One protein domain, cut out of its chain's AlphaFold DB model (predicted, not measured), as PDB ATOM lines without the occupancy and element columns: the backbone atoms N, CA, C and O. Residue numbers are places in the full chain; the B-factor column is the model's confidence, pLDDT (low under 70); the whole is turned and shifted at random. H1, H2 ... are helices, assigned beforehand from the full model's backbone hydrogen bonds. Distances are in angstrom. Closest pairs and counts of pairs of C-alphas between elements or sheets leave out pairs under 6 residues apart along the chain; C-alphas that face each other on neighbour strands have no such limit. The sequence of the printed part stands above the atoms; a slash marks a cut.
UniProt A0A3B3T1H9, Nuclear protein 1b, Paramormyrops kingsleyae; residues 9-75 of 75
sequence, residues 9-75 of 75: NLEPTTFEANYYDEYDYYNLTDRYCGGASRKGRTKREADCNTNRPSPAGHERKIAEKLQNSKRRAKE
ATOM      1  N   ASN A   9     248.050 189.316 254.049       59.84
ATOM      2  CA  ASN A   9     246.820 188.569 254.324       59.84
ATOM      3  C   ASN A   9     245.658 189.477 254.769       59.84
ATOM      4  O   ASN A   9     244.663 188.976 255.289       59.84
ATOM      5  N   LEU A  10     245.795 190.803 254.633       65.12
ATOM      6  CA  LEU A  10     244.759 191.746 255.041       65.12
ATOM      7  C   LEU A  10     243.899 192.118 253.830       65.12
ATOM      8  O   LEU A  10     244.332 192.862 252.954       65.12
ATOM      9  N   GLU A  11     242.684 191.579 253.788       70.25
ATOM     10  CA  GLU A  11     241.654 192.018 252.844       70.25
ATOM     11  C   GLU A  11     241.254 193.467 253.179       70.25
ATOM     12  O   GLU A  11     240.959 193.750 254.349       70.25
ATOM     13  N   PRO A  12     241.237 194.394 252.200       74.00
ATOM     14  CA  PRO A  12     240.821 195.767 252.438       74.00
ATOM     15  C   PRO A  12     239.387 195.821 252.956       74.00
ATOM     16  O   PRO A  12     238.487 195.153 252.438       74.00
ATOM     17  N   THR A  13     239.148 196.647 253.967       80.69
ATOM     18  CA  THR A  13     237.780 196.850 254.453       80.69
ATOM     19  C   THR A  13     236.928 197.562 253.398       80.69
ATOM     20  O   THR A  13     237.441 198.259 252.522       80.69
ATOM     21  N   THR A  14     235.599 197.449 253.500       82.94
ATOM     22  CA  THR A  14     234.667 198.151 252.596       82.94
ATOM     23  C   THR A  14     234.864 199.666 252.601       82.94
ATOM     24  O   THR A  14     234.562 200.324 251.612       82.94
ATOM     25  N   PHE A  15     235.371 200.232 253.695       84.31
ATOM     26  CA  PHE A  15     235.746 201.638 253.761       84.31
ATOM     27  C   PHE A  15     236.999 201.911 252.922       84.31
ATOM     28  O   PHE A  15     236.960 202.724 252.006       84.31
ATOM     29  N   GLU A  16     238.091 201.198 253.189       80.62
ATOM     30  CA  GLU A  16     239.359 201.401 252.482       80.62
ATOM     31  C   GLU A  16     239.179 201.201 250.973       80.62
ATOM     32  O   GLU A  16     239.579 202.055 250.194       80.62
ATOM     33  N   ALA A  17     238.455 200.159 250.557       81.06
ATOM     34  CA  ALA A  17     238.216 199.874 249.144       81.06
ATOM     35  C   ALA A  17     237.483 201.000 248.385       81.06
ATOM     36  O   ALA A  17     237.629 201.110 247.171       81.06
ATOM     37  N   ASN A  18     236.676 201.814 249.077       87.19
ATOM     38  CA  ASN A  18     235.878 202.876 248.458       87.19
ATOM     39  C   ASN A  18     236.515 204.266 248.561       87.19
ATOM     40  O   ASN A  18     236.163 205.151 247.781       87.19
ATOM     41  N   TYR A  19     237.394 204.479 249.540       85.00
ATOM     42  CA  TYR A  19     237.921 205.807 249.860       85.00
ATOM     43  C   TYR A  19     239.432 205.925 249.709       85.00
ATOM     44  O   TYR A  19     239.917 207.052 249.662       85.00
ATOM     45  N   TYR A  20     240.168 204.813 249.663       82.31
ATOM     46  CA  TYR A  20     241.623 204.832 249.548       82.31
ATOM     47  C   TYR A  20     242.051 204.609 248.109       82.31
ATOM     48  O   TYR A  20     241.529 203.746 247.400       82.31
ATOM     49  N   ASP A  21     243.031 205.398 247.692       81.00
ATOM     50  CA  ASP A  21     243.696 205.218 246.415       81.00
ATOM     51  C   ASP A  21     244.972 204.373 246.562       81.00
ATOM     52  O   ASP A  21     245.397 203.972 247.650       81.00
ATOM     53  N   GLU A  22     245.617 204.087 245.433       71.75
ATOM     54  CA  GLU A  22     246.880 203.346 245.407       71.75
ATOM     55  C   GLU A  22     247.974 204.010 246.268       71.75
ATOM     56  O   GLU A  22     248.850 203.326 246.806       71.75
ATOM     57  N   TYR A  23     247.921 205.336 246.434       67.00
ATOM     58  CA  TYR A  23     248.879 206.112 247.215       67.00
ATOM     59  C   TYR A  23     248.670 205.940 248.722       67.00
ATOM     60  O   TYR A  23     249.649 205.829 249.474       67.00
ATOM     61  N   ASP A  24     247.419 205.862 249.164       76.88
ATOM     62  CA  ASP A  24     247.053 205.552 250.541       76.88
ATOM     63  C   ASP A  24     247.536 204.144 250.926       76.88
ATOM     64  O   ASP A  24     248.275 203.989 251.908       76.88
ATOM     65  N   TYR A  25     247.265 203.129 250.094       73.25
ATOM     66  CA  TYR A  25     247.763 201.751 250.281       73.25
ATOM     67  C   TYR A  25     249.286 201.651 250.283       73.25
ATOM     68  O   TYR A  25     249.888 200.912 251.076       73.25
ATOM     69  N   TYR A  26     249.946 202.446 249.449       67.38
ATOM     70  CA  TYR A  26     251.396 202.534 249.441       67.38
ATOM     71  C   TYR A  26     251.919 203.076 250.779       67.38
ATOM     72  O   TYR A  26     252.929 202.595 251.290       67.38
ATOM     73  N   ASN A  27     251.254 204.047 251.402       65.19
ATOM     74  CA  ASN A  27     251.666 204.565 252.711       65.19
ATOM     75  C   ASN A  27     251.385 203.589 253.860       65.19
ATOM     76  O   ASN A  27     252.112 203.619 254.860       65.19
ATOM     77  N   LEU A  28     250.400 202.702 253.690       67.69
ATOM     78  CA  LEU A  28     250.036 201.711 254.694       67.69
ATOM     79  C   LEU A  28     251.007 200.512 254.764       67.69
ATOM     80  O   LEU A  28     251.213 199.928 255.829       67.69
ATOM     81  N   THR A  29     251.644 200.170 253.644       62.03
ATOM     82  CA  THR A  29     252.366 198.896 253.448       62.03
ATOM     83  C   THR A  29     253.808 198.861 253.974       62.03
ATOM     84  O   THR A  29     254.334 197.773 254.191       62.03
ATOM     85  N   ASP A  30     254.452 200.007 254.235       56.84
ATOM     86  CA  ASP A  30     255.887 200.062 254.604       56.84
ATOM     87  C   ASP A  30     256.173 200.704 255.986       56.84
ATOM     88  O   ASP A  30     257.328 200.813 256.402       56.84
ATOM     89  N   ARG A  31     255.152 201.211 256.702       48.53
ATOM     90  CA  ARG A  31     255.381 202.407 257.543       48.53
ATOM     91  C   ARG A  31     254.696 202.537 258.909       48.53
ATOM     92  O   ARG A  31     254.963 203.535 259.576       48.53
ATOM     93  N   TYR A  32     253.879 201.595 259.382       48.69
ATOM     94  CA  TYR A  32     253.197 201.764 260.685       48.69
ATOM     95  C   TYR A  32     253.947 201.268 261.930       48.69
ATOM     96  O   TYR A  32     253.436 201.406 263.038       48.69
ATOM     97  N   CYS A  33     255.175 200.758 261.821       51.00
ATOM     98  CA  CYS A  33     255.976 200.418 263.002       51.00
ATOM     99  C   CYS A  33     257.425 200.877 262.849       51.00
ATOM    100  O   CYS A  33     258.244 200.228 262.209       51.00
ATOM    101  N   GLY A  34     257.749 201.985 263.510       49.78
ATOM    102  CA  GLY A  34     259.126 202.339 263.834       49.78
ATOM    103  C   GLY A  34     259.743 203.344 262.876       49.78
ATOM    104  O   GLY A  34     260.378 202.993 261.882       49.78
ATOM    105  N   GLY A  35     259.653 204.622 263.246       50.97
ATOM    106  CA  GLY A  35     260.595 205.624 262.773       50.97
ATOM    107  C   GLY A  35     262.021 205.163 263.076       50.97
ATOM    108  O   GLY A  35     262.480 205.239 264.208       50.97
ATOM    109  N   ALA A  36     262.721 204.660 262.066       53.88
ATOM    110  CA  ALA A  36     264.108 204.233 262.196       53.88
ATOM    111  C   ALA A  36     264.879 204.515 260.904       53.88
ATOM    112  O   ALA A  36     265.550 203.654 260.344       53.88
ATOM    113  N   SER A  37     264.811 205.750 260.417       47.91
ATOM    114  CA  SER A  37     265.957 206.314 259.713       47.91
ATOM    115  C   SER A  37     266.146 207.743 260.186       47.91
ATOM    116  O   SER A  37     265.211 208.547 260.205       47.91
ATOM    117  N   ARG A  38     267.348 208.015 260.702       59.25
ATOM    118  CA  ARG A  38     267.704 209.249 261.411       59.25
ATOM    119  C   ARG A  38     267.167 210.463 260.644       59.25
ATOM    120  O   ARG A  38     267.527 210.665 259.484       59.25
ATOM    121  N   LYS A  39     266.323 211.248 261.337       60.16
ATOM    122  CA  LYS A  39     265.527 212.402 260.859       60.16
ATOM    123  C   LYS A  39     264.086 212.102 260.407       60.16
ATOM    124  O   LYS A  39     263.617 212.734 259.473       60.16
ATOM    125  N   GLY A  40     263.384 211.164 261.053       57.78
ATOM    126  CA  GLY A  40     261.921 211.008 260.921       57.78
ATOM    127  C   GLY A  40     261.415 210.600 259.532       57.78
ATOM    128  O   GLY A  40     260.212 210.584 259.298       57.78
ATOM    129  N   ARG A  41     262.326 210.263 258.618       59.81
ATOM    130  CA  ARG A  41     262.005 209.788 257.274       59.81
ATOM    131  C   ARG A  41     262.008 208.278 257.279       59.81
ATOM    132  O   ARG A  41     262.725 207.639 258.050       59.81
ATOM    133  N   THR A  42     261.223 207.704 256.394       65.94
ATOM    134  CA  THR A  42     261.112 206.242 256.324       65.94
ATOM    135  C   THR A  42     262.039 205.699 255.265       65.94
ATOM    136  O   THR A  42     262.577 206.466 254.464       65.94
ATOM    137  N   LYS A  43     262.269 204.387 255.286       64.44
ATOM    138  CA  LYS A  43     263.257 203.745 254.415       64.44
ATOM    139  C   LYS A  43     262.980 204.048 252.943       64.44
ATOM    140  O   LYS A  43     263.893 204.466 252.242       64.44
ATOM    141  N   ARG A  44     261.716 203.986 252.524       63.94
ATOM    142  CA  ARG A  44     261.295 204.334 251.165       63.94
ATOM    143  C   ARG A  44     261.470 205.804 250.808       63.94
ATOM    144  O   ARG A  44     261.910 206.130 249.718       63.94
ATOM    145  N   GLU A  45     261.164 206.716 251.725       60.34
ATOM    146  CA  GLU A  45     261.374 208.149 251.483       60.34
ATOM    147  C   GLU A  45     262.855 208.517 251.435       60.34
ATOM    148  O   GLU A  45     263.244 209.412 250.683       60.34
ATOM    149  N   ALA A  46     263.683 207.837 252.228       64.50
ATOM    150  CA  ALA A  46     265.122 207.933 252.100       64.50
ATOM    151  C   ALA A  46     265.546 207.433 250.717       64.50
ATOM    152  O   ALA A  46     266.220 208.180 250.025       64.50
ATOM    153  N   ASP A  47     265.100 206.258 250.280       64.50
ATOM    154  CA  ASP A  47     265.463 205.684 248.980       64.50
ATOM    155  C   ASP A  47     265.031 206.571 247.798       64.50
ATOM    156  O   ASP A  47     265.865 206.981 246.997       64.50
ATOM    157  N   CYS A  48     263.773 207.030 247.768       63.53
ATOM    158  CA  CYS A  48     263.270 207.919 246.716       63.53
ATOM    159  C   CYS A  48     263.985 209.279 246.656       63.53
ATOM    160  O   CYS A  48     264.028 209.898 245.590       63.53
ATOM    161  N   ASN A  49     264.490 209.781 247.788       62.28
ATOM    162  CA  ASN A  49     265.239 211.040 247.852       62.28
ATOM    163  C   ASN A  49     266.759 210.847 247.768       62.28
ATOM    164  O   ASN A  49     267.490 211.833 247.632       62.28
ATOM    165  N   THR A  50     267.250 209.614 247.859       58.22
ATOM    166  CA  THR A  50     268.665 209.289 247.697       58.22
ATOM    167  C   THR A  50     268.917 209.026 246.212       58.22
ATOM    168  O   THR A  50     268.066 208.515 245.498       58.22
ATOM    169  N   ASN A  51     270.078 209.437 245.704       54.66
ATOM    170  CA  ASN A  51     270.535 209.128 244.341       54.66
ATOM    171  C   ASN A  51     269.662 209.620 243.166       54.66
ATOM    172  O   ASN A  51     269.836 209.139 242.050       54.66
ATOM    173  N   ARG A  52     268.789 210.623 243.342       61.75
ATOM    174  CA  ARG A  52     268.210 211.322 242.180       61.75
ATOM    175  C   ARG A  52     269.335 212.027 241.406       61.75
ATOM    176  O   ARG A  52     270.043 212.832 242.025       61.75
ATOM    177  N   PRO A  53     269.505 211.783 240.090       61.97
ATOM    178  CA  PRO A  53     270.444 212.522 239.256       61.97
ATOM    179  C   PRO A  53     269.920 213.949 239.087       61.97
ATOM    180  O   PRO A  53     269.272 214.312 238.114       61.97
ATOM    181  N   SER A  54     270.152 214.768 240.104       61.31
ATOM    182  CA  SER A  54     269.955 216.200 240.016       61.31
ATOM    183  C   SER A  54     271.174 216.766 239.291       61.31
ATOM    184  O   SER A  54     272.267 216.654 239.849       61.31
ATOM    185  N   PRO A  55     271.024 217.440 238.139       66.62
ATOM    186  CA  PRO A  55     272.152 218.057 237.440       66.62
ATOM    187  C   PRO A  55     272.932 219.026 238.351       66.62
ATOM    188  O   PRO A  55     274.154 218.990 238.390       66.62
ATOM    189  N   ALA A  56     272.238 219.765 239.226       69.06
ATOM    190  CA  ALA A  56     272.851 220.629 240.248       69.06
ATOM    191  C   ALA A  56     273.140 219.931 241.603       69.06
ATOM    192  O   ALA A  56     273.347 220.578 242.631       69.06
ATOM    193  N   GLY A  57     273.079 218.598 241.676       72.25
ATOM    194  CA  GLY A  57     273.227 217.849 242.931       72.25
ATOM    195  C   GLY A  57     274.634 217.953 243.521       72.25
ATOM    196  O   GLY A  57     274.793 218.071 244.738       72.25
ATOM    197  N   HIS A  58     275.646 217.960 242.651       78.12
ATOM    198  CA  HIS A  58     277.041 218.143 243.038       78.12
ATOM    199  C   HIS A  58     277.290 219.553 243.591       78.12
ATOM    200  O   HIS A  58     277.797 219.698 244.703       78.12
ATOM    201  N   GLU A  59     276.836 220.577 242.870       80.69
ATOM    202  CA  GLU A  59     276.951 221.986 243.268       80.69
ATOM    203  C   GLU A  59     276.241 222.262 244.598       80.69
ATOM    204  O   GLU A  59     276.827 222.841 245.514       80.69
ATOM    205  N   ARG A  60     275.016 221.752 244.767       82.44
ATOM    206  CA  ARG A  60     274.260 221.863 246.022       82.44
ATOM    207  C   ARG A  60     274.971 221.185 247.194       82.44
ATOM    208  O   ARG A  60     275.035 221.769 248.272       82.44
ATOM    209  N   LYS A  61     275.555 219.996 246.991       82.38
ATOM    210  CA  LYS A  61     276.342 219.304 248.029       82.38
ATOM    211  C   LYS A  61     277.581 220.114 248.432       82.38
ATOM    212  O   LYS A  61     277.915 220.150 249.615       82.38
ATOM    213  N   ILE A  62     278.262 220.754 247.479       86.50
ATOM    214  CA  ILE A  62     279.412 221.629 247.766       86.50
ATOM    215  C   ILE A  62     278.961 222.862 248.557       86.50
ATOM    216  O   ILE A  62     279.549 223.164 249.599       86.50
ATOM    217  N   ALA A  63     277.896 223.533 248.113       87.38
ATOM    218  CA  ALA A  63     277.350 224.709 248.784       87.38
ATOM    219  C   ALA A  63     276.916 224.399 250.228       87.38
ATOM    220  O   ALA A  63     277.260 225.133 251.155       87.38
ATOM    221  N   GLU A  64     276.235 223.271 250.442       87.88
ATOM    222  CA  GLU A  64     275.785 222.830 251.765       87.88
ATOM    223  C   GLU A  64     276.964 222.497 252.696       87.88
ATOM    224  O   GLU A  64     276.975 222.901 253.862       87.88
ATOM    225  N   LYS A  65     278.011 221.825 252.192       90.44
ATOM    226  CA  LYS A  65     279.248 221.584 252.960       90.44
ATOM    227  C   LYS A  65     279.920 222.891 253.385       90.44
ATOM    228  O   LYS A  65     280.330 223.010 254.541       90.44
ATOM    229  N   LEU A  66     280.004 223.864 252.478       92.94
ATOM    230  CA  LEU A  66     280.601 225.169 252.757       92.94
ATOM    231  C   LEU A  66     279.815 225.929 253.837       92.94
ATOM    232  O   LEU A  66     280.411 226.449 254.780       92.94
ATOM    233  N   GLN A  67     278.484 225.972 253.729       91.44
ATOM    234  CA  GLN A  67     277.618 226.628 254.717       91.44
ATOM    235  C   GLN A  67     277.731 225.977 256.103       91.44
ATOM    236  O   GLN A  67     277.898 226.680 257.100       91.44
ATOM    237  N   ASN A  68     277.712 224.644 256.171       91.00
ATOM    238  CA  ASN A  68     277.842 223.909 257.430       91.00
ATOM    239  C   ASN A  68     279.217 224.104 258.085       91.00
ATOM    240  O   ASN A  68     279.296 224.270 259.300       91.00
ATOM    241  N   SER A  69     280.294 224.121 257.293       90.94
ATOM    242  CA  SER A  69     281.645 224.403 257.792       90.94
ATOM    243  C   SER A  69     281.751 225.817 258.370       90.94
ATOM    244  O   SER A  69     282.244 225.975 259.485       90.94
ATOM    245  N   LYS A  70     281.198 226.829 257.684       92.94
ATOM    246  CA  LYS A  70     281.133 228.209 258.198       92.94
ATOM    247  C   LYS A  70     280.327 228.320 259.490       92.94
ATOM    248  O   LYS A  70     280.703 229.086 260.369       92.94
ATOM    249  N   ARG A  71     279.218 227.582 259.602       90.12
ATOM    250  CA  ARG A  71     278.383 227.571 260.810       90.12
ATOM    251  C   ARG A  71     279.134 226.978 262.004       90.12
ATOM    252  O   ARG A  71     279.123 227.589 263.058       90.12
ATOM    253  N   ARG A  72     279.831 225.854 261.807       81.88
ATOM    254  CA  ARG A  72     280.646 225.200 262.848       81.88
ATOM    255  C   ARG A  72     281.858 226.013 263.293       81.88
ATOM    256  O   ARG A  72     282.306 225.832 264.406       81.88
ATOM    257  N   ALA A  73     282.411 226.855 262.422       83.12
ATOM    258  CA  ALA A  73     283.550 227.711 262.757       83.12
ATOM    259  C   ALA A  73     283.152 229.001 263.502       83.12
ATOM    260  O   ALA A  73     284.028 229.735 263.948       83.12
ATOM    261  N   LYS A  74     281.850 229.319 263.566       71.38
ATOM    262  CA  LYS A  74     281.304 230.465 264.312       71.38
ATOM    263  C   LYS A  74     280.801 230.098 265.715       71.38
ATOM    264  O   LYS A  74     280.506 231.013 266.476       71.38
ATOM    265  N   GLU A  75     280.647 228.807 265.996       56.12
ATOM    266  CA  GLU A  75     280.348 228.234 267.319       56.12
ATOM    267  C   GLU A  75     281.654 227.967 268.070       56.12
ATOM    268  O   GLU A  75     281.675 228.213 269.294       56.12
TER     269      GLU A  75
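AT A GLANCE: This is residues 9 to 75 of the 75 residues of the protein "Nuclear protein 1b" of Paramormyrops kingsleyae (UniProt A0A3B3T1H9). Four separate helices are strung out along a loose, winding chain with no packed core; the longest, H4, is a free arm at one end, and the short H3, H2 and H1 lie in turn towards the other. The printed part has 67 residues, with named helices in the order H1, H2, H3, H4 and no named strand: all helix. It is extended, with a radius of gyration of the C-alphas of 19.0 A, and spans 57 by 29 by 19 A.

HOW THE PARTS SIT: H4, residues 57 to 72, is apart from H3, residues 43 to 49. H3 is apart from H2, residues 22 to 29, and H2 from H1, residues 14 to 19. Residues 47 to 75 stand free, of which 47 to 49 belong to H3 and 57 to 72 to H4. Each O i to N i+4 pair is within hydrogen-bond range in H2, H3 and H4; in H1, 1 of 2.

IN THESE COORDINATES: H4 runs 22.5 A, from C-alpha 57 at (273.227, 217.849, 242.931) to C-alpha 72 at (280.646, 225.200, 262.848). H3 measures 10.0 A, H2 10.7 A and H1 8.8 A, from C-alpha 14 at (234.667, 198.151, 252.596).

THE WHOLE: The farthest C-alphas, of Thr 14 and Ala 73, are 58.0 A apart. The printed part has no cut; the link H2 to H3 is long. Model pLDDT is under 70 at residues 9 to 10, 23, 26 to 56 and 75.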